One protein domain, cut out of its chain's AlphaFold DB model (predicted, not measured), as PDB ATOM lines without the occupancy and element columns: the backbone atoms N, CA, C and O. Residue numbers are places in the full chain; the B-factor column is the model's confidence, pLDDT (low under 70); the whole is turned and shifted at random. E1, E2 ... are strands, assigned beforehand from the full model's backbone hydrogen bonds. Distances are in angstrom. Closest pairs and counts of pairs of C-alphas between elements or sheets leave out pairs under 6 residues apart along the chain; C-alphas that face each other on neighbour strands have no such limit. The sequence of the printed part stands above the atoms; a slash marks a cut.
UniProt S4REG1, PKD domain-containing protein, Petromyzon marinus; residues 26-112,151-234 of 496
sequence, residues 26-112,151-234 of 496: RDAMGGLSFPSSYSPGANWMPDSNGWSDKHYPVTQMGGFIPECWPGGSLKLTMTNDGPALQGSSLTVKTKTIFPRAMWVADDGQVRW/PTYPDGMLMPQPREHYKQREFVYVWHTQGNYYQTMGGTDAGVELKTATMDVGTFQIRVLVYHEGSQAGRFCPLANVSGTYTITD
ATOM      1  N   ARG A  26     216.646 295.194 178.160       66.62
ATOM      2  CA  ARG A  26     217.691 294.434 178.844       66.62
ATOM      3  C   ARG A  26     217.089 293.105 179.288       66.62
ATOM      4  O   ARG A  26     216.128 293.120 180.045       66.62
ATOM      5  N   ASP A  27     217.636 292.002 178.788       71.00
ATOM      6  CA  ASP A  27     217.112 290.660 179.045       71.00
ATOM      7  C   ASP A  27     217.372 290.196 180.491       71.00
ATOM      8  O   ASP A  27     218.188 290.781 181.214       71.00
ATOM      9  N   ALA A  28     216.709 289.110 180.906       68.38
ATOM     10  CA  ALA A  28     216.918 288.472 182.215       68.38
ATOM     11  C   ALA A  28     218.384 288.041 182.477       68.38
ATOM     12  O   ALA A  28     218.774 287.763 183.611       68.38
ATOM     13  N   MET A  29     219.216 288.002 181.431       72.81
ATOM     14  CA  MET A  29     220.635 287.640 181.446       72.81
ATOM     15  C   MET A  29     221.555 288.869 181.289       72.81
ATOM     16  O   MET A  29     222.760 288.722 181.075       72.81
ATOM     17  N   GLY A  30     221.014 290.084 181.427       64.25
ATOM     18  CA  GLY A  30     221.739 291.351 181.374       64.25
ATOM     19  C   GLY A  30     222.213 291.794 179.984       64.25
ATOM     20  O   GLY A  30     222.887 292.823 179.896       64.25
ATOM     21  N   GLY A  31     221.877 291.048 178.929       68.56
ATOM     22  CA  GLY A  31     222.128 291.371 177.524       68.56
ATOM     23  C   GLY A  31     221.021 292.225 176.902       68.56
ATOM     24  O   GLY A  31     220.173 292.764 177.604       68.56
ATOM     25  N   LEU A  32     221.028 292.359 175.574       63.00
ATOM     26  CA  LEU A  32     219.936 292.987 174.821       63.00
ATOM     27  C   LEU A  32     219.071 291.905 174.170       63.00
ATOM     28  O   LEU A  32     219.602 291.080 173.423       63.00
ATOM     29  N   SER A  33     217.756 291.957 174.380       61.59
ATOM     30  CA  SER A  33     216.794 291.132 173.645       61.59
ATOM     31  C   SER A  33     215.720 291.963 172.949       61.59
ATOM     32  O   SER A  33     215.499 293.149 173.219       61.59
ATOM     33  N   PHE A  34     215.072 291.305 171.993       59.62
ATOM     34  CA  PHE A  34     213.894 291.798 171.299       59.62
ATOM     35  C   PHE A  34     212.655 291.083 171.858       59.62
ATOM     36  O   PHE A  34     212.766 289.915 172.238       59.62
ATOM     37  N   PRO A  35     211.490 291.754 171.914       57.38
ATOM     38  CA  PRO A  35     210.267 291.145 172.426       57.38
ATOM     39  C   PRO A  35     209.896 289.899 171.616       57.38
ATOM     40  O   PRO A  35     209.853 289.943 170.385       57.38
ATOM     41  N   SER A  36     209.618 288.802 172.319       65.06
ATOM     42  CA  SER A  36     209.165 287.552 171.712       65.06
ATOM     43  C   SER A  36     207.666 287.586 171.424       65.06
ATOM     44  O   SER A  36     206.886 288.097 172.226       65.06
ATOM     45  N   SER A  37     207.253 287.004 170.300       59.34
ATOM     46  CA  SER A  37     205.846 286.728 169.975       59.34
ATOM     47  C   SER A  37     205.363 285.370 170.495       59.34
ATOM     48  O   SER A  37     204.199 285.023 170.301       59.34
ATOM     49  N   TYR A  38     206.246 284.597 171.127       69.56
ATOM     50  CA  TYR A  38     206.044 283.187 171.444       69.56
ATOM     51  C   TYR A  38     206.355 282.902 172.913       69.56
ATOM     52  O   TYR A  38     207.099 283.647 173.546       69.56
ATOM     53  N   SER A  39     205.816 281.807 173.450       78.06
ATOM     54  CA  SER A  39     206.082 281.352 174.819       78.06
ATOM     55  C   SER A  39     206.416 279.855 174.815       78.06
ATOM     56  O   SER A  39     205.559 279.070 174.399       78.06
ATOM     57  N   PRO A  40     207.609 279.437 175.291       78.88
ATOM     58  CA  PRO A  40     208.001 278.023 175.392       78.88
ATOM     59  C   PRO A  40     207.227 277.191 176.437       78.88
ATOM     60  O   PRO A  40     207.610 276.060 176.730       78.88
ATOM     61  N   GLY A  41     206.164 277.729 177.044       80.50
ATOM     62  CA  GLY A  41     205.282 277.024 177.977       80.50
ATOM     63  C   GLY A  41     204.611 277.972 178.974       80.50
ATOM     64  O   GLY A  41     205.091 279.074 179.200       80.50
ATOM     65  N   ALA A  42     203.529 277.537 179.624       75.94
ATOM     66  CA  ALA A  42     202.635 278.409 180.406       75.94
ATOM     67  C   ALA A  42     203.290 279.263 181.519       75.94
ATOM     68  O   ALA A  42     202.728 280.286 181.898       75.94
ATOM     69  N   ASN A  43     204.459 278.863 182.033       83.81
ATOM     70  CA  ASN A  43     205.192 279.594 183.074       83.81
ATOM     71  C   ASN A  43     206.371 280.430 182.532       83.81
ATOM     72  O   ASN A  43     207.096 281.033 183.323       83.81
ATOM     73  N   TRP A  44     206.606 280.439 181.216       87.00
ATOM     74  CA  TRP A  44     207.636 281.264 180.586       87.00
ATOM     75  C   TRP A  44     207.146 282.702 180.442       87.00
ATOM     76  O   TRP A  44     206.070 282.957 179.901       87.00
ATOM     77  N   MET A  45     207.968 283.629 180.918       86.81
ATOM     78  CA  MET A  45     207.686 285.057 180.976       86.81
ATOM     79  C   MET A  45     208.522 285.817 179.937       86.81
ATOM     80  O   MET A  45     209.672 285.442 179.698       86.81
ATOM     81  N   PRO A  46     208.003 286.901 179.338       84.69
ATOM     82  CA  PRO A  46     208.759 287.705 178.385       84.69
ATOM     83  C   PRO A  46     209.825 288.553 179.094       84.69
ATOM     84  O   PRO A  46     209.581 289.098 180.171       84.69
ATOM     85  N   ASP A  47     210.968 288.773 178.436       80.44
ATOM     86  CA  ASP A  47     212.060 289.645 178.920       80.44
ATOM     87  C   ASP A  47     211.639 291.106 179.216       80.44
ATOM     88  O   ASP A  47     212.408 291.871 179.788       80.44
ATOM     89  N   SER A  48     210.426 291.521 178.833       75.44
ATOM     90  CA  SER A  48     209.864 292.839 179.153       75.44
ATOM     91  C   SER A  48     209.424 293.010 180.616       75.44
ATOM     92  O   SER A  48     209.044 294.116 181.001       75.44
ATOM     93  N   ASN A  49     209.407 291.940 181.417       80.69
ATOM     94  CA  ASN A  49     209.062 292.017 182.837       80.69
ATOM     95  C   ASN A  49     210.139 292.751 183.660       80.69
ATOM     96  O   ASN A  49     211.301 292.858 183.272       80.69
ATOM     97  N   GLY A  50     209.751 293.272 184.827       77.75
ATOM     98  CA  GLY A  50     210.688 293.931 185.742       77.75
ATOM     99  C   GLY A  50     211.691 292.947 186.351       77.75
ATOM    100  O   GLY A  50     211.323 291.829 186.691       77.75
ATOM    101  N   TRP A  51     212.942 293.381 186.537       83.31
ATOM    102  CA  TRP A  51     214.033 292.558 187.076       83.31
ATOM    103  C   TRP A  51     214.736 293.225 188.268       83.31
ATOM    104  O   TRP A  51     214.994 294.429 188.271       83.31
ATOM    105  N   SER A  52     215.069 292.441 189.293       84.00
ATOM    106  CA  SER A  52     215.605 292.912 190.575       84.00
ATOM    107  C   SER A  52     217.133 292.783 190.662       84.00
ATOM    108  O   SER A  52     217.653 292.044 191.499       84.00
ATOM    109  N   ASP A  53     217.879 293.551 189.853       78.56
ATOM    110  CA  ASP A  53     219.365 293.548 189.828       78.56
ATOM    111  C   ASP A  53     220.028 293.703 191.208       78.56
ATOM    112  O   ASP A  53     221.128 293.210 191.449       78.56
ATOM    113  N   LYS A  54     219.364 294.405 192.136       80.19
ATOM    114  CA  LYS A  54     219.853 294.607 193.508       80.19
ATOM    115  C   LYS A  54     219.956 293.292 194.293       80.19
ATOM    116  O   LYS A  54     220.862 293.146 195.113       80.19
ATOM    117  N   HIS A  55     219.013 292.377 194.076       78.25
ATOM    118  CA  HIS A  55     218.942 291.089 194.772       78.25
ATOM    119  C   HIS A  55     219.512 289.955 193.914       78.25
ATOM    120  O   HIS A  55     220.090 289.029 194.471       78.25
ATOM    121  N   TYR A  56     219.418 290.069 192.586       82.69
ATOM    122  CA  TYR A  56     219.930 289.128 191.590       82.69
ATOM    123  C   TYR A  56     220.824 289.866 190.580       82.69
ATOM    124  O   TYR A  56     220.391 290.172 189.466       82.69
ATOM    125  N   PRO A  57     222.072 290.199 190.962       80.38
ATOM    126  CA  PRO A  57     222.982 290.914 190.084       80.38
ATOM    127  C   PRO A  57     223.365 290.034 188.897       80.38
ATOM    128  O   PRO A  57     223.698 288.856 189.061       80.38
ATOM    129  N   VAL A  58     223.357 290.618 187.702       73.25
ATOM    130  CA  VAL A  58     223.822 289.961 186.479       73.25
ATOM    131  C   VAL A  58     225.128 290.608 186.031       73.25
ATOM    132  O   VAL A  58     225.170 291.804 185.740       73.25
ATOM    133  N   THR A  59     226.214 289.836 185.990       65.69
ATOM    134  CA  THR A  59     227.494 290.301 185.436       65.69
ATOM    135  C   THR A  59     227.467 290.201 183.908       65.69
ATOM    136  O   THR A  59     226.760 289.364 183.353       65.69
ATOM    137  N   GLN A  60     228.267 291.010 183.201       52.62
ATOM    138  CA  GLN A  60     228.279 291.067 181.722       52.62
ATOM    139  C   GLN A  60     228.637 289.735 181.023       52.62
ATOM    140  O   GLN A  60     228.480 289.615 179.812       52.62
ATOM    141  N   MET A  61     229.115 288.739 181.774       47.19
ATOM    142  CA  MET A  61     229.386 287.379 181.301       47.19
ATOM    143  C   MET A  61     228.677 286.297 182.137       47.19
ATOM    144  O   MET A  61     229.050 285.133 182.036       47.19
ATOM    145  N   GLY A  62     227.708 286.648 182.996       53.84
ATOM    146  CA  GLY A  62     227.031 285.721 183.923       53.84
ATOM    147  C   GLY A  62     227.959 285.001 184.919       53.84
ATOM    148  O   GLY A  62     227.562 284.021 185.546       53.84
ATOM    149  N   GLY A  63     229.201 285.472 185.043       62.00
ATOM    150  CA  GLY A  63     230.242 284.906 185.886       62.00
ATOM    151  C   GLY A  63     230.076 285.226 187.372       62.00
ATOM    152  O   GLY A  63     229.460 286.222 187.763       62.00
ATOM    153  N   PHE A  64     230.688 284.355 188.170       71.25
ATOM    154  CA  PHE A  64     230.754 284.380 189.628       71.25
ATOM    155  C   PHE A  64     231.327 285.686 190.207       71.25
ATOM    156  O   PHE A  64     232.308 286.219 189.692       71.25
ATOM    157  N   ILE A  65     230.739 286.154 191.315       71.12
ATOM    158  CA  ILE A  65     231.192 287.330 192.078       71.12
ATOM    159  C   ILE A  65     231.883 286.853 193.374       71.12
ATOM    160  O   ILE A  65     231.176 286.411 194.289       71.12
ATOM    161  N   PRO A  66     233.226 286.952 193.494       68.31
ATOM    162  CA  PRO A  66     233.982 286.433 194.640       68.31
ATOM    163  C   PRO A  66     233.551 286.984 196.000       68.31
ATOM    164  O   PRO A  66     233.505 286.253 196.985       68.31
ATOM    165  N   GLU A  67     233.188 288.264 196.058       69.06
ATOM    166  CA  GLU A  67     232.782 288.954 197.285       69.06
ATOM    167  C   GLU A  67     231.365 288.565 197.737       69.06
ATOM    168  O   GLU A  67     230.963 288.875 198.859       69.06
ATOM    169  N   CYS A  68     230.588 287.911 196.867       71.69
ATOM    170  CA  CYS A  68     229.201 287.547 197.132       71.69
ATOM    171  C   CYS A  68     229.094 286.161 197.791       71.69
ATOM    172  O   CYS A  68     228.355 285.994 198.765       71.69
ATOM    173  N   TRP A  69     229.847 285.174 197.290       72.38
ATOM    174  CA  TRP A  69     229.768 283.789 197.758       72.38
ATOM    175  C   TRP A  69     231.154 283.181 198.053       72.38
ATOM    176  O   TRP A  69     231.950 282.981 197.137       72.38
ATOM    177  N   PRO A  70     231.445 282.805 199.313       66.88
ATOM    178  CA  PRO A  70     232.776 282.351 199.728       66.88
ATOM    179  C   PRO A  70     233.157 280.931 199.266       66.88
ATOM    180  O   PRO A  70     234.299 280.528 199.475       66.88
ATOM    181  N   GLY A  71     232.235 280.160 198.678       65.62
ATOM    182  CA  GLY A  71     232.496 278.791 198.208       65.62
ATOM    183  C   GLY A  71     233.113 278.682 196.809       65.62
ATOM    184  O   GLY A  71     233.389 277.571 196.358       65.62
ATOM    185  N   GLY A  72     233.343 279.807 196.123       71.06
ATOM    186  CA  GLY A  72     233.871 279.821 194.756       71.06
ATOM    187  C   GLY A  72     232.805 279.617 193.673       71.06
ATOM    188  O   GLY A  72     231.619 279.434 193.957       71.06
ATOM    189  N   SER A  73     233.241 279.664 192.413       75.00
ATOM    190  CA  SER A  73     232.385 279.434 191.249       75.00
ATOM    191  C   SER A  73     232.002 277.962 191.087       75.00
ATOM    192  O   SER A  73     232.770 277.050 191.409       75.00
ATOM    193  N   LEU A  74     230.820 277.730 190.520       78.62
ATOM    194  CA  LEU A  74     230.415 276.418 190.022       78.62
ATOM    195  C   LEU A  74     230.771 276.286 188.536       78.62
ATOM    196  O   LEU A  74     230.953 277.277 187.828       78.62
ATOM    197  N   LYS A  75     230.843 275.048 188.042       84.00
ATOM    198  CA  LYS A  75     230.827 274.759 186.605       84.00
ATOM    199  C   LYS A  75     229.580 273.944 186.289       84.00
ATOM    200  O   LYS A  75     229.254 273.017 187.019       84.00
ATOM    201  N   LEU A  76     228.907 274.269 185.193       85.88
ATOM    202  CA  LEU A  76     227.723 273.553 184.720       85.88
ATOM    203  C   LEU A  76     228.032 272.846 183.398       85.88
ATOM    204  O   LEU A  76     228.796 273.357 182.576       85.88
ATOM    205  N   THR A  77     227.402 271.697 183.170       88.38
ATOM    206  CA  THR A  77     227.234 271.119 181.828       88.38
ATOM    207  C   THR A  77     225.756 271.060 181.489       88.38
ATOM    208  O   THR A  77     224.943 270.699 182.338       88.38
ATOM    209  N   MET A  78     225.412 271.400 180.250       90.94
ATOM    210  CA  MET A  78     224.042 271.397 179.744       90.94
ATOM    211  C   MET A  78     223.888 270.307 178.680       90.94
ATOM    212  O   MET A  78     224.773 270.136 177.844       90.94
ATOM    213  N   THR A  79     222.768 269.591 178.705       91.50
ATOM    214  CA  THR A  79     222.374 268.610 177.685       91.50
ATOM    215  C   THR A  79     220.908 268.812 177.307       91.50
ATOM    216  O   THR A  79     220.137 269.380 178.081       91.50
ATOM    217  N   ASN A  80     220.513 268.356 176.120       90.38
ATOM    218  CA  ASN A  80     219.113 268.264 175.712       90.38
ATOM    219  C   ASN A  80     218.854 266.942 174.978       90.38
ATOM    220  O   ASN A  80     219.804 266.261 174.591       90.38
ATOM    221  N   ASP A  81     217.583 266.581 174.840       85.31
ATOM    222  CA  ASP A  81     217.076 265.371 174.178       85.31
ATOM    223  C   ASP A  81     216.595 265.630 172.734       85.31
ATOM    224  O   ASP A  81     215.793 264.868 172.199       85.31
ATOM    225  N   GLY A  82     217.074 266.706 172.101       79.62
ATOM    226  CA  GLY A  82     216.696 267.091 170.744       79.62
ATOM    227  C   GLY A  82     217.438 266.325 169.638       79.62
ATOM    228  O   GLY A  82     218.368 265.565 169.925       79.62
ATOM    229  N   PRO A  83     217.086 266.559 168.358       82.81
ATOM    230  CA  PRO A  83     216.108 267.536 167.866       82.81
ATOM    231  C   PRO A  83     214.658 267.189 168.237       82.81
ATOM    232  O   PRO A  83     214.308 266.022 168.377       82.81
ATOM    233  N   ALA A  84     213.817 268.214 168.385       81.69
ATOM    234  CA  ALA A  84     212.410 268.078 168.765       81.69
ATOM    235  C   ALA A  84     211.476 268.528 167.637       81.69
ATOM    236  O   ALA A  84     211.724 269.551 166.999       81.69
ATOM    237  N   LEU A  85     210.379 267.803 167.418       74.31
ATOM    238  CA  LEU A  85     209.361 268.206 166.448       74.31
ATOM    239  C   LEU A  85     208.604 269.463 166.897       74.31
ATOM    240  O   LEU A  85     208.338 269.646 168.086       74.31
ATOM    241  N   GLN A  86     208.196 270.317 165.959       75.94
ATOM    242  CA  GLN A  86     207.250 271.396 166.241       75.94
ATOM    243  C   GLN A  86     205.907 270.788 166.684       75.94
ATOM    244  O   GLN A  86     205.320 269.968 165.983       75.94
ATOM    245  N   GLY A  87     205.437 271.154 167.880       72.00
ATOM    246  CA  GLY A  87     204.267 270.531 168.513       72.00
ATOM    247  C   GLY A  87     204.592 269.478 169.578       72.00
ATOM    248  O   GLY A  87     203.676 269.045 170.277       72.00
ATOM    249  N   SER A  88     205.863 269.089 169.733       79.00
ATOM    250  CA  SER A  88     206.334 268.182 170.783       79.00
ATOM    251  C   SER A  88     206.793 268.910 172.056       79.00
ATOM    252  O   SER A  88     206.263 269.955 172.455       79.00
ATOM    253  N   SER A  89     207.718 268.304 172.795       85.50
ATOM    254  CA  SER A  89     208.352 268.885 173.970       85.50
ATOM    255  C   SER A  89     209.814 268.448 174.036       85.50
ATOM    256  O   SER A  89     210.126 267.294 173.755       85.50
ATOM    257  N   LEU A  90     210.696 269.381 174.391       87.12
ATOM    258  CA  LEU A  90     212.143 269.182 174.507       87.12
ATOM    259  C   LEU A  90     212.566 269.378 175.966       87.12
ATOM    260  O   LEU A  90     212.250 270.412 176.555       87.12
ATOM    261  N   THR A  91     213.336 268.458 176.537       91.75
ATOM    262  CA  THR A  91     213.913 268.605 177.877       91.75
ATOM    263  C   THR A  91     215.355 269.092 177.808       91.75
ATOM    264  O   THR A  91     216.248 268.395 177.329       91.75
ATOM    265  N   VAL A  92     215.630 270.250 178.407       93.31
ATOM    266  CA  VAL A  92     216.997 270.720 178.665       93.31
ATOM    267  C   VAL A  92     217.350 270.433 180.121       93.31
ATOM    268  O   VAL A  92     216.558 270.700 181.022       93.31
ATOM    269  N   LYS A  93     218.534 269.873 180.375       92.56
ATOM    270  CA  LYS A  93     219.017 269.511 181.716       92.56
ATOM    271  C   LYS A  93     220.384 270.124 181.979       92.56
ATOM    272  O   LYS A  93     221.216 270.236 181.080       92.56
ATOM    273  N   THR A  94     220.626 270.490 183.229       91.50
ATOM    274  CA  THR A  94     221.905 271.008 183.721       91.50
ATOM    275  C   THR A  94     222.423 270.137 184.842       91.50
ATOM    276  O   THR A  94     221.684 269.831 185.779       91.50
ATOM    277  N   LYS A  95     223.709 269.800 184.768       89.25
ATOM    278  CA  LYS A  95     224.431 269.079 185.810       89.25
ATOM    279  C   LYS A  95     225.531 269.951 186.397       89.25
ATOM    280  O   LYS A  95     226.326 270.521 185.641       89.25
ATOM    281  N   THR A  96     225.604 270.033 187.722       85.50
ATOM    282  CA  THR A  96     226.658 270.789 188.406       85.50
ATOM    283  C   THR A  96     227.914 269.947 188.601       85.50
ATOM    284  O   THR A  96     227.890 268.829 189.117       85.50
ATOM    285  N   ILE A  97     229.049 270.517 188.204       83.19
ATOM    286  CA  ILE A  97     230.392 270.003 188.443       83.19
ATOM    287  C   ILE A  97     231.007 270.829 189.571       83.19
ATOM    288  O   ILE A  97     231.383 271.990 189.390       83.19
ATOM    289  N   PHE A  98     231.126 270.205 190.740       77.75
ATOM    290  CA  PHE A  98     231.761 270.811 191.903       77.75
ATOM    291  C   PHE A  98     233.297 270.765 191.770       77.75
ATOM    292  O   PHE A  98     233.853 269.710 191.446       77.75
ATOM    293  N   PRO A  99     234.021 271.875 192.014       73.56
ATOM    294  CA  PRO A  99     235.470 271.839 192.177       73.56
ATOM    295  C   PRO A  99     235.843 270.995 193.403       73.56
ATOM    296  O   PRO A  99     235.088 270.935 194.366       73.56
ATOM    297  N   ARG A 100     237.047 270.402 193.420       68.12
ATOM    298  CA  ARG A 100     237.501 269.477 194.489       68.12
ATOM    299  C   ARG A 100     237.414 270.033 195.919       68.12
ATOM    300  O   ARG A 100     237.405 269.257 196.866       68.12
ATOM    301  N   ALA A 101     237.395 271.355 196.073       68.06
ATOM    302  CA  ALA A 101     237.260 272.035 197.357       68.06
ATOM    303  C   ALA A 101     235.807 272.112 197.867       68.06
ATOM    304  O   ALA A 101     235.580 272.697 198.921       68.06
ATOM    305  N   MET A 102     234.828 271.582 197.128       72.25
ATOM    306  CA  MET A 102     233.400 271.702 197.406       72.25
ATOM    307  C   MET A 102     232.682 270.367 197.168       72.25
ATOM    308  O   MET A 102     233.003 269.635 196.235       72.25
ATOM    309  N   TRP A 103     231.717 270.039 198.023       71.88
ATOM    310  CA  TRP A 103     230.973 268.781 197.979       71.88
ATOM    311  C   TRP A 103     229.521 268.966 198.421       71.88
ATOM    312  O   TRP A 103     229.178 269.928 199.110       71.88
ATOM    313  N   VAL A 104     228.671 268.013 198.042       74.69
ATOM    314  CA  VAL A 104     227.305 267.876 198.558       74.69
ATOM    315  C   VAL A 104     227.366 266.950 199.769       74.69
ATOM    316  O   VAL A 104     227.932 265.862 199.680       74.69
ATOM    317  N   ALA A 105     226.842 267.380 200.911       67.94
ATOM    318  CA  ALA A 105     226.779 266.550 202.111       67.94
ATOM    319  C   ALA A 105     225.530 265.650 202.127       67.94
ATOM    320  O   ALA A 105     224.594 265.852 201.357       67.94
ATOM    321  N   ASP A 106     225.498 264.694 203.064       66.44
ATOM    322  CA  ASP A 106     224.401 263.729 203.283       66.44
ATOM    323  C   ASP A 106     223.009 264.389 203.465       66.44
ATOM    324  O   ASP A 106     221.976 263.736 203.365       66.44
ATOM    325  N   ASP A 107     222.976 265.693 203.759       61.41
ATOM    326  CA  ASP A 107     221.779 266.519 203.927       61.41
ATOM    327  C   ASP A 107     221.389 267.347 202.687       61.41
ATOM    328  O   ASP A 107     220.535 268.229 202.790       61.41
ATOM    329  N   GLY A 108     222.025 267.089 201.541       64.12
ATOM    330  CA  GLY A 108     221.814 267.796 200.279       64.12
ATOM    331  C   GLY A 108     222.441 269.192 200.211       64.12
ATOM    332  O   GLY A 108     222.333 269.845 199.174       64.12
ATOM    333  N   GLN A 109     223.093 269.681 201.275       68.62
ATOM    334  CA  GLN A 109     223.691 271.018 201.275       68.62
ATOM    335  C   GLN A 109     225.099 271.013 200.691       68.62
ATOM    336  O   GLN A 109     225.911 270.126 200.967       68.62
ATOM    337  N   VAL A 110     225.409 272.061 199.931       73.00
ATOM    338  CA  VAL A 110     226.739 272.286 199.366       73.00
ATOM    339  C   VAL A 110     227.654 272.927 200.412       73.00
ATOM    340  O   VAL A 110     227.310 273.933 201.033       73.00
ATOM    341  N   ARG A 111     228.827 272.326 200.623       74.69
ATOM    342  CA  ARG A 111     229.834 272.716 201.622       74.69
ATOM    343  C   ARG A 111     231.205 272.823 200.963       74.69
ATOM    344  O   ARG A 111     231.478 272.091 200.018       74.69
ATOM    345  N   TRP A 112     232.067 273.707 201.461       73.12
ATOM    346  CA  TRP A 112     233.384 273.969 200.873       73.12
ATOM    347  C   TRP A 112     234.498 274.076 201.922       73.12
ATOM    348  O   TRP A 112     234.261 274.397 203.090       73.12
ATOM    349  N   PRO A 151     211.513 284.809 200.314       68.81
ATOM    350  CA  PRO A 151     212.376 285.083 199.178       68.81
ATOM    351  C   PRO A 151     211.528 285.130 197.898       68.81
ATOM    352  O   PRO A 151     210.587 284.352 197.716       68.81
ATOM    353  N   THR A 152     211.837 286.090 197.035       78.88
ATOM    354  CA  THR A 152     211.207 286.257 195.726       78.88
ATOM    355  C   THR A 152     212.187 285.850 194.645       78.88
ATOM    356  O   THR A 152     213.399 286.031 194.800       78.88
ATOM    357  N   TYR A 153     211.668 285.375 193.523       83.88
ATOM    358  CA  TYR A 153     212.420 285.273 192.283       83.88
ATOM    359  C   TYR A 153     212.921 286.654 191.801       83.88
ATOM    360  O   TYR A 153     212.452 287.688 192.296       83.88
ATOM    361  N   PRO A 154     213.883 286.694 190.861       82.44
ATOM    362  CA  PRO A 154     214.379 287.935 190.266       82.44
ATOM    363  C   PRO A 154     213.318 288.916 189.748       82.44
ATOM    364  O   PRO A 154     213.523 290.123 189.866       82.44
ATOM    365  N   ASP A 155     212.190 288.430 189.231       81.75
ATOM    366  CA  ASP A 155     211.063 289.260 188.770       81.75
ATOM    367  C   ASP A 155     210.066 289.667 189.873       81.75
ATOM    368  O   ASP A 155     209.056 290.321 189.618       81.75
ATOM    369  N   GLY A 156     210.351 289.304 191.126       79.06
ATOM    370  CA  GLY A 156     209.513 289.608 192.281       79.06
ATOM    371  C   GLY A 156     208.393 288.600 192.547       79.06
ATOM    372  O   GLY A 156     207.703 288.746 193.558       79.06
ATOM    373  N   MET A 157     208.217 287.558 191.722       80.12
ATOM    374  CA  MET A 157     207.276 286.480 192.039       80.12
ATOM    375  C   MET A 157     207.671 285.775 193.346       80.12
ATOM    376  O   MET A 157     208.846 285.506 193.602       80.12
ATOM    377  N   LEU A 158     206.683 285.453 194.187       77.50
ATOM    378  CA  LEU A 158     206.915 284.705 195.426       77.50
ATOM    379  C   LEU A 158     207.381 283.280 195.115       77.50
ATOM    380  O   LEU A 158     206.777 282.584 194.298       77.50
ATOM    381  N   MET A 159     208.426 282.828 195.806       76.12
ATOM    382  CA  MET A 159     208.855 281.436 195.726       76.12
ATOM    383  C   MET A 159     207.835 280.500 196.402       76.12
ATOM    384  O   MET A 159     207.229 280.883 197.411       76.12
ATOM    385  N   PRO A 160     207.650 279.268 195.888       70.94
ATOM    386  CA  PRO A 160     206.905 278.218 196.576       70.94
ATOM    387  C   PRO A 160     207.344 278.060 198.036       70.94
ATOM    388  O   PRO A 160     208.536 278.080 198.341       70.94
ATOM    389  N   GLN A 161     206.388 277.875 198.951       60.41
ATOM    390  CA  GLN A 161     206.729 277.613 200.349       60.41
ATOM    391  C   GLN A 161     207.371 276.219 200.488       60.41
ATOM    392  O   GLN A 161     206.829 275.258 199.931       60.41
ATOM    393  N   PRO A 162     208.479 276.077 201.244       54.41
ATOM    394  CA  PRO A 162     209.060 274.774 201.546       54.41
ATOM    395  C   PRO A 162     208.025 273.858 202.203       54.41
ATOM    396  O   PRO A 162     207.349 274.259 203.152       54.41
ATOM    397  N   ARG A 163     207.904 272.619 201.712       48.66
ATOM    398  CA  ARG A 163     206.952 271.634 202.261       48.66
ATOM    399  C   ARG A 163     207.349 271.114 203.644       48.66
ATOM    400  O   ARG A 163     206.492 270.591 204.349       48.66
ATOM    401  N   GLU A 164     208.613 271.272 204.032       49.75
ATOM    402  CA  GLU A 164     209.137 270.867 205.335       49.75
ATOM    403  C   GLU A 164     209.985 271.978 205.962       49.75
ATOM    404  O   GLU A 164     210.652 272.755 205.278       49.75
ATOM    405  N   HIS A 165     209.964 272.055 207.294       40.75
ATOM    406  CA  HIS A 165     210.536 273.166 208.062       40.75
ATOM    407  C   HIS A 165     212.073 273.189 208.121       40.75
ATOM    408  O   HIS A 165     212.644 274.121 208.685       40.75
ATOM    409  N   TYR A 166     212.751 272.184 207.560       41.94
ATOM    410  CA  TYR A 166     214.205 272.073 207.590       41.94
ATOM    411  C   TYR A 166     214.748 271.550 206.262       41.94
ATOM    412  O   TYR A 166     214.408 270.452 205.847       41.94
ATOM    413  N   LYS A 167     215.701 272.307 205.698       49.09
ATOM    414  CA  LYS A 167     216.497 271.995 204.496       49.09
ATOM    415  C   LYS A 167     215.709 272.003 203.177       49.09
ATOM    416  O   LYS A 167     215.184 270.990 202.751       49.09
ATOM    417  N   GLN A 168     215.875 273.085 202.427       50.53
ATOM    418  CA  GLN A 168     216.822 273.080 201.308       50.53
ATOM    419  C   GLN A 168     217.308 274.517 201.066       50.53
ATOM    420  O   GLN A 168     216.518 275.457 201.050       50.53
ATOM    421  N   ARG A 169     218.625 274.698 200.915       57.44
ATOM    422  CA  ARG A 169     219.199 275.930 200.354       57.44
ATOM    423  C   ARG A 169     219.238 275.720 198.844       57.44
ATOM    424  O   ARG A 169     220.242 275.260 198.310       57.44
ATOM    425  N   GLU A 170     218.083 275.885 198.210       70.44
ATOM    426  CA  GLU A 170     217.923 275.591 196.787       70.44
ATOM    427  C   GLU A 170     218.662 276.612 195.924       70.44
ATOM    428  O   GLU A 170     218.754 277.800 196.247       70.44
ATOM    429  N   PHE A 171     219.185 276.132 194.801       84.12
ATOM    430  CA  PHE A 171     219.696 276.990 193.750       84.12
ATOM    431  C   PHE A 171     218.517 277.555 192.958       84.12
ATOM    432  O   PHE A 171     217.546 276.851 192.680       84.12
ATOM    433  N   VAL A 172     218.614 278.823 192.570       87.81
ATOM    434  CA  VAL A 172     217.639 279.472 191.690       87.81
ATOM    435  C   VAL A 172     218.195 279.429 190.276       87.81
ATOM    436  O   VAL A 172     219.225 280.040 189.987       87.81
ATOM    437  N   TYR A 173     217.514 278.695 189.405       90.00
ATOM    438  CA  TYR A 173     217.847 278.566 187.993       90.00
ATOM    439  C   TYR A 173     216.990 279.537 187.191       90.00
ATOM    440  O   TYR A 173     215.761 279.470 187.233       90.00
ATOM    441  N   VAL A 174     217.652 280.416 186.442       91.69
ATOM    442  CA  VAL A 174     217.046 281.313 185.458       91.69
ATOM    443  C   VAL A 174     217.391 280.770 184.080       91.69
ATOM    444  O   VAL A 174     218.532 280.880 183.635       91.69
ATOM    445  N   TRP A 175     216.418 280.160 183.416       92.06
ATOM    446  CA  TRP A 175     216.518 279.698 182.035       92.06
ATOM    447  C   TRP A 175     216.115 280.835 181.098       92.06
ATOM    448  O   TRP A 175     215.168 281.554 181.399       92.06
ATOM    449  N   HIS A 176     216.797 280.994 179.964       89.44
ATOM    450  CA  HIS A 176     216.526 282.039 178.972       89.44
ATOM    451  C   HIS A 176     216.640 281.493 177.550       89.44
ATOM    452  O   HIS A 176     217.665 280.903 177.195       89.44
ATOM    453  N   THR A 177     215.618 281.705 176.722       87.31
ATOM    454  CA  THR A 177     215.664 281.417 175.283       87.31
ATOM    455  C   THR A 177     214.615 282.226 174.520       87.31
ATOM    456  O   THR A 177     213.569 282.556 175.069       87.31
ATOM    457  N   GLN A 178     214.895 282.558 173.253       81.19
ATOM    458  CA  GLN A 178     213.964 283.244 172.338       81.19
ATOM    459  C   GLN A 178     213.195 284.435 172.968       81.19
ATOM    460  O   GLN A 178     211.985 284.557 172.784       81.19
ATOM    461  N   GLY A 179     213.865 285.300 173.741       80.69
ATOM    462  CA  GLY A 179     213.245 286.487 174.361       80.69
ATOM    463  C   GLY A 179     212.330 286.213 175.567       80.69
ATOM    464  O   GLY A 179     211.590 287.104 175.987       80.69
ATOM    465  N   ASN A 180     212.357 284.990 176.105       86.44
ATOM    466  CA  ASN A 180     211.614 284.574 177.291       86.44
ATOM    467  C   ASN A 180     212.550 283.992 178.355       86.44
ATOM    468  O   ASN A 180     213.587 283.398 178.037       86.44
ATOM    469  N   TYR A 181     212.123 284.071 179.613       89.19
ATOM    470  CA  TYR A 181     212.779 283.444 180.751       89.19
ATOM    471  C   TYR A 181     211.831 282.534 181.551       89.19
ATOM    472  O   TYR A 181     210.614 282.716 181.558       89.19
ATOM    473  N   TYR A 182     212.400 281.556 182.252       90.88
ATOM    474  CA  TYR A 182     211.702 280.723 183.234       90.88
ATOM    475  C   TYR A 182     212.560 280.566 184.487       90.88
ATOM    476  O   TYR A 182     213.779 280.417 184.403       90.88
ATOM    477  N   GLN A 183     211.924 280.602 185.656       89.75
ATOM    478  CA  GLN A 183     212.598 280.597 186.950       89.75
ATOM    479  C   GLN A 183     212.127 279.395 187.758       89.75
ATOM    480  O   GLN A 183     210.927 279.159 187.888       89.75
ATOM    481  N   THR A 184     213.066 278.650 188.328       87.06
ATOM    482  CA  THR A 184     212.759 277.522 189.210       87.06
ATOM    483  C   THR A 184     213.761 277.457 190.347       87.06
ATOM    484  O   THR A 184     214.941 277.762 190.166       87.06
ATOM    485  N   MET A 185     213.304 277.033 191.520       81.50
ATOM    486  CA  MET A 185     214.203 276.499 192.539       81.50
ATOM    487  C   MET A 185     214.561 275.048 192.195       81.50
ATOM    488  O   MET A 185     213.839 274.386 191.440       81.50
ATOM    489  N   GLY A 186     215.685 274.564 192.710       76.31
ATOM    490  CA  GLY A 186     216.074 273.167 192.592       76.31
ATOM    491  C   GLY A 186     217.312 272.811 193.407       76.31
ATOM    492  O   GLY A 186     217.969 273.659 194.012       76.31
ATOM    493  N   GLY A 187     217.647 271.522 193.385       79.69
ATOM    494  CA  GLY A 187     218.882 271.003 193.962       79.69
ATOM    495  C   GLY A 187     220.115 271.358 193.127       79.69
ATOM    496  O   GLY A 187     220.156 272.348 192.399       79.69
ATOM    497  N   THR A 188     221.145 270.522 193.220       79.06
ATOM    498  CA  THR A 188     222.412 270.719 192.494       79.06
ATOM    499  C   THR A 188     222.294 270.534 190.986       79.06
ATOM    500  O   THR A 188     223.121 271.058 190.251       79.06
ATOM    501  N   ASP A 189     221.282 269.799 190.538       85.06
ATOM    502  CA  ASP A 189     220.951 269.592 189.134       85.06
ATOM    503  C   ASP A 189     219.503 270.054 188.906       85.06
ATOM    504  O   ASP A 189     218.673 270.015 189.821       85.06
ATOM    505  N   ALA A 190     219.195 270.480 187.684       89.88
ATOM    506  CA  ALA A 190     217.873 270.971 187.302       89.88
ATOM    507  C   ALA A 190     217.588 270.685 185.824       89.88
ATOM    508  O   ALA A 190     218.477 270.320 185.053       89.88
ATOM    509  N   GLY A 191     216.336 270.865 185.418       91.06
ATOM    510  CA  GLY A 191     215.942 270.813 184.020       91.06
ATOM    511  C   GLY A 191     214.667 271.599 183.766       91.06
ATOM    512  O   GLY A 191     213.925 271.913 184.697       91.06
ATOM    513  N   VAL A 192     214.428 271.907 182.498       92.31
ATOM    514  CA  VAL A 192     213.226 272.580 182.016       92.31
ATOM    515  C   VAL A 192     212.720 271.885 180.758       92.31
ATOM    516  O   VAL A 192     213.504 271.408 179.939       92.31
ATOM    517  N   GLU A 193     211.402 271.826 180.622       91.81
ATOM    518  CA  GLU A 193     210.722 271.346 179.426       91.81
ATOM    519  C   GLU A 193     210.280 272.556 178.584       91.81
ATOM    520  O   GLU A 193     209.661 273.487 179.106       91.81
ATOM    521  N   LEU A 194     210.615 272.553 177.294       90.31
ATOM    522  CA  LEU A 194     210.175 273.536 176.305       90.31
ATOM    523  C   LEU A 194     209.042 272.925 175.481       90.31
ATOM    524  O   LEU A 194     209.234 271.888 174.845       90.31
ATOM    525  N   LYS A 195     207.872 273.564 175.461       86.62
ATOM    526  CA  LYS A 195     206.763 273.214 174.567       86.62
ATOM    527  C   LYS A 195     206.996 273.877 173.212       86.62
ATOM    528  O   LYS A 195     206.954 275.097 173.105       86.62
ATOM    529  N   THR A 196     207.236 273.076 172.176       82.38
ATOM    530  CA  THR A 196     207.680 273.566 170.855       82.38
ATOM    531  C   THR A 196     206.533 273.987 169.931       82.38
ATOM    532  O   THR A 196     206.784 274.513 168.854       82.38
ATOM    533  N   ALA A 197     205.272 273.764 170.324       76.38
ATOM    534  CA  ALA A 197     204.081 274.016 169.500       76.38
ATOM    535  C   ALA A 197     203.928 275.468 169.013       76.38
ATOM    536  O   ALA A 197     203.352 275.713 167.959       76.38
ATOM    537  N   THR A 198     204.434 276.421 169.791       74.25
ATOM    538  CA  THR A 198     204.359 277.869 169.547       74.25
ATOM    539  C   THR A 198     205.682 278.456 169.059       74.25
ATOM    540  O   THR A 198     205.768 279.667 168.895       74.25
ATOM    541  N   MET A 199     206.722 277.640 168.880       79.44
ATOM    542  CA  MET A 199     208.086 278.088 168.593       79.44
ATOM    543  C   MET A 199     208.420 277.893 167.109       79.44
ATOM    544  O   MET A 199     207.958 276.936 166.487       79.44
ATOM    545  N   ASP A 200     209.242 278.780 166.546       77.12
ATOM    546  CA  ASP A 200     209.720 278.652 165.163       77.12
ATOM    547  C   ASP A 200     210.583 277.387 164.967       77.12
ATOM    548  O   ASP A 200     211.269 276.931 165.886       77.12
ATOM    549  N   VAL A 201     210.603 276.856 163.742       78.06
ATOM    550  CA  VAL A 201     211.537 275.804 163.305       78.06
ATOM    551  C   VAL A 201     212.943 276.394 163.126       78.06
ATOM    552  O   VAL A 201     213.104 277.478 162.562       78.06
ATOM    553  N   GLY A 202     213.972 275.687 163.594       77.31
ATOM    554  CA  GLY A 202     215.372 276.100 163.494       77.31
ATOM    555  C   GLY A 202     216.224 275.727 164.710       77.31
ATOM    556  O   GLY A 202     215.785 275.032 165.628       77.31
ATOM    557  N   THR A 203     217.468 276.212 164.723       82.88
ATOM    558  CA  THR A 203     218.413 276.023 165.835       82.88
ATOM    559  C   THR A 203     218.517 277.298 166.663       82.88
ATOM    560  O   THR A 203     218.838 278.363 166.134       82.88
ATOM    561  N   PHE A 204     218.312 277.191 167.974       83.69
ATOM    562  CA  PHE A 204     218.265 278.330 168.892       83.69
ATOM    563  C   PHE A 204     219.188 278.126 170.090       83.69
ATOM    564  O   PHE A 204     219.498 276.998 170.476       83.69
ATOM    565  N   GLN A 205     219.619 279.228 170.706       86.19
ATOM    566  CA  GLN A 205     220.362 279.175 171.963       86.19
ATOM    567  C   GLN A 205     219.423 279.154 173.169       86.19
ATOM    568  O   GLN A 205     218.451 279.909 173.238       86.19
ATOM    569  N   ILE A 206     219.776 278.337 174.158       88.19
ATOM    570  CA  ILE A 206     219.276 278.424 175.529       88.19
ATOM    571  C   ILE A 206     220.448 278.737 176.459       88.19
ATOM    572  O   ILE A 206     221.550 278.206 176.314       88.19
ATOM    573  N   ARG A 207     220.214 279.625 177.419       88.94
ATOM    574  CA  ARG A 207     221.168 279.995 178.464       88.94
ATOM    575  C   ARG A 207     220.545 279.703 179.820       88.94
ATOM    576  O   ARG A 207     219.330 279.780 179.973       88.94
ATOM    577  N   VAL A 208     221.374 279.387 180.803       90.88
ATOM    578  CA  VAL A 208     220.957 279.254 182.200       90.88
ATOM    579  C   VAL A 208     221.929 280.010 183.096       90.88
ATOM    580  O   VAL A 208     223.144 279.937 182.898       90.88
ATOM    581  N   LEU A 209     221.390 280.742 184.065       89.31
ATOM    582  CA  LEU A 209     222.121 281.406 185.138       89.31
ATOM    583  C   LEU A 209     221.685 280.772 186.456       89.31
ATOM    584  O   LEU A 209     220.494 280.572 186.689       89.31
ATOM    585  N   VAL A 210     222.655 280.444 187.306       89.31
ATOM    586  CA  VAL A 210     222.419 279.748 188.571       89.31
ATOM    587  C   VAL A 210     222.853 280.628 189.726       89.31
ATOM    588  O   VAL A 210     224.013 281.035 189.824       89.31
ATOM    589  N   TYR A 211     221.899 280.893 190.609       86.81
ATOM    590  CA  TYR A 211     222.057 281.702 191.802       86.81
ATOM    591  C   TYR A 211     221.935 280.855 193.070       86.81
ATOM    592  O   TYR A 211     221.234 279.846 193.098       86.81
ATOM    593  N   HIS A 212     222.559 281.313 194.149       83.12
ATOM    594  CA  HIS A 212     222.342 280.805 195.506       83.12
ATOM    595  C   HIS A 212     222.253 281.988 196.477       83.12
ATOM    596  O   HIS A 212     222.872 283.027 196.232       83.12
ATOM    597  N   GLU A 213     221.500 281.865 197.572       77.12
ATOM    598  CA  GLU A 213     221.439 282.916 198.599       77.12
ATOM    599  C   GLU A 213     222.834 283.133 199.221       77.12
ATOM    600  O   GLU A 213     223.523 282.182 199.597       77.12
ATOM    601  N   GLY A 214     223.280 284.387 199.271       68.88
ATOM    602  CA  GLY A 214     224.593 284.766 199.780       68.88
ATOM    603  C   GLY A 214     224.658 284.824 201.307       68.88
ATOM    604  O   GLY A 214     223.811 284.304 202.030       68.88
ATOM    605  N   SER A 215     225.669 285.524 201.822       64.94
ATOM    606  CA  SER A 215     225.805 285.810 203.261       64.94
ATOM    607  C   SER A 215     224.772 286.816 203.796       64.94
ATOM    608  O   SER A 215     224.592 286.934 205.007       64.94
ATOM    609  N   GLN A 216     224.093 287.551 202.910       66.38
ATOM    610  CA  GLN A 216     223.051 288.525 203.238       66.38
ATOM    611  C   GLN A 216     221.681 287.950 202.854       66.38
ATOM    612  O   GLN A 216     221.463 287.629 201.687       66.38
ATOM    613  N   ALA A 217     220.758 287.850 203.817       66.50
ATOM    614  CA  ALA A 217     219.410 287.327 203.581       66.50
ATOM    615  C   ALA A 217     218.699 288.077 202.439       66.50
ATOM    616  O   ALA A 217     218.704 289.309 202.398       66.50
ATOM    617  N   GLY A 218     218.087 287.332 201.519       67.31
ATOM    618  CA  GLY A 218     217.398 287.868 200.343       67.31
ATOM    619  C   GLY A 218     218.312 288.417 199.240       67.31
ATOM    620  O   GLY A 218     217.801 288.884 198.225       67.31
ATOM    621  N   ARG A 219     219.643 288.366 199.393       77.25
ATOM    622  CA  ARG A 219     220.598 288.714 198.334       77.25
ATOM    623  C   ARG A 219     221.196 287.445 197.749       77.25
ATOM    624  O   ARG A 219     221.856 286.680 198.446       77.25
ATOM    625  N   PHE A 220     221.005 287.253 196.456       83.62
ATOM    626  CA  PHE A 220     221.461 286.085 195.726       83.62
ATOM    627  C   PHE A 220     222.748 286.386 194.957       83.62
ATOM    628  O   PHE A 220     222.998 287.505 194.508       83.62
ATOM    629  N   CYS A 221     223.586 285.366 194.824       82.06
ATOM    630  CA  CYS A 221     224.889 285.442 194.185       82.06
ATOM    631  C   CYS A 221     224.895 284.571 192.928       82.06
ATOM    632  O   CYS A 221     224.578 283.387 193.049       82.06
ATOM    633  N   PRO A 222     225.255 285.106 191.746       87.19
ATOM    634  CA  PRO A 222     225.464 284.281 190.565       87.19
ATOM    635  C   PRO A 222     226.692 283.399 190.810       87.19
ATOM    636  O   PRO A 222     227.752 283.894 191.204       87.19
ATOM    637  N   LEU A 223     226.543 282.092 190.614       83.75
ATOM    638  CA  LEU A 223     227.597 281.103 190.863       83.75
ATOM    639  C   LEU A 223     228.138 280.474 189.585       83.75
ATOM    640  O   LEU A 223     229.317 280.122 189.531       83.75
ATOM    641  N   ALA A 224     227.275 280.318 188.584       83.62
ATOM    642  CA  ALA A 224     227.622 279.792 187.278       83.62
ATOM    643  C   ALA A 224     226.588 280.187 186.227       83.62
ATOM    644  O   ALA A 224     225.419 280.439 186.526       83.62
ATOM    645  N   ASN A 225     227.024 280.123 184.979       87.06
ATOM    646  CA  ASN A 225     226.171 280.098 183.813       87.06
ATOM    647  C   ASN A 225     226.644 279.025 182.828       87.06
ATOM    648  O   ASN A 225     227.791 278.573 182.866       87.06
ATOM    649  N   VAL A 226     225.751 278.608 181.938       87.12
ATOM    650  CA  VAL A 226     226.108 277.828 180.748       87.12
ATOM    651  C   VAL A 226     225.115 278.119 179.628       87.12
ATOM    652  O   VAL A 226     223.954 278.455 179.864       87.12
ATOM    653  N   SER A 227     225.593 278.021 178.395       88.75
ATOM    654  CA  SER A 227     224.816 278.171 177.171       88.75
ATOM    655  C   SER A 227     224.912 276.898 176.342       88.75
ATOM    656  O   SER A 227     225.993 276.317 176.237       88.75
ATOM    657  N   GLY A 228     223.814 276.512 175.706       85.00
ATOM    658  CA  GLY A 228     223.762 275.429 174.733       85.00
ATOM    659  C   GLY A 228     222.833 275.777 173.578       85.00
ATOM    660  O   GLY A 228     222.181 276.824 173.574       85.00
ATOM    661  N   THR A 229     222.768 274.891 172.593       89.06
ATOM    662  CA  THR A 229     221.841 274.988 171.462       89.06
ATOM    663  C   THR A 229     220.866 273.824 171.465       89.06
ATOM    664  O   THR A 229     221.237 272.707 171.827       89.06
ATOM    665  N   TYR A 230     219.647 274.080 171.009       86.50
ATOM    666  CA  TYR A 230     218.651 273.062 170.697       86.50
ATOM    667  C   TYR A 230     218.070 273.309 169.307       86.50
ATOM    668  O   TYR A 230     218.130 274.429 168.796       86.50
ATOM    669  N   THR A 231     217.500 272.262 168.719       81.75
ATOM    670  CA  THR A 231     216.931 272.293 167.371       81.75
ATOM    671  C   THR A 231     215.464 271.899 167.428       81.75
ATOM    672  O   THR A 231     215.132 270.835 167.954       81.75
ATOM    673  N   ILE A 232     214.608 272.751 166.872       80.12
ATOM    674  CA  ILE A 232     213.211 272.451 166.563       80.12
ATOM    675  C   ILE A 232     213.128 272.173 165.062       80.12
ATOM    676  O   ILE A 232     213.688 272.924 164.268       80.12
ATOM    677  N   THR A 233     212.457 271.092 164.685       71.44
ATOM    678  CA  THR A 233     212.317 270.617 163.302       71.44
ATOM    679  C   THR A 233     210.844 270.358 162.980       71.44
ATOM    680  O   THR A 233     210.073 270.001 163.864       71.44
ATOM    681  N   ASP A 234     210.430 270.537 161.733       66.56
ATOM    682  CA  ASP A 234     209.175 270.012 161.178       66.56
ATOM    683  C   ASP A 234     209.389 268.692 160.404       66.56
ATOM    684  O   ASP A 234     208.432 267.984 160.093       66.56
TER     685      ASP A 234
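What this domain is: This is residues 26 to 112 and 151 to 234 of the 496 residues of the protein "PKD domain-containing protein" of Petromyzon marinus (UniProt S4REG1). Little is regular here: two sheets face to face form a sandwich, the twisted E6 E5 E8 E9 and the smaller E1 E2 E7, with the small hairpin E3 and E4 beyond one end. The printed 171 residues hold nine named strands, E1 to E9 in chain order, 67 residues in all: all strand, each sheet antiparallel. It is compact, radius of gyration of the C-alphas 16.1 A, spans 46 by 33 by 31 A.

How they stand to each other: Start at E8, residues 202 to 213, and E9, 220 to 233, a hairpin with N 208 and O 226 2.9 A apart. E5, 171 to 177, neighbours E8 at N 174 and O 209, 2.9 A, and E6, 180 to 186, at N 175 and O 182, 2.8 A. In the facing sheet, E2, 89 to 97, neighbours E1, 75 to 80, at N 77 and O 95, 2.9 A, and E7, 190 to 195, at N 92 and O 192, 2.9 A. The closest C-alphas of E1 and E9, Lys 75 and Ala 224, are 6.0 A apart. E3, 102 to 104, and E4, 110 to 112, pair at N 103 and O 111, 2.9 A.

Where its parts are: Find E1's start, C-alpha 75, at (230.827, 274.759, 186.605); E9, 37.1 A long, ends at C-alpha 233, (212.317, 270.617, 163.302).

The domain as a whole: Residues 113 to 150 are cut out, leaving a C-alpha gap of 23.8 A; of the links printed whole, none is long. Mean pLDDT of the printed part is 76.9, with 43 residues under 70, among them 161 to 169.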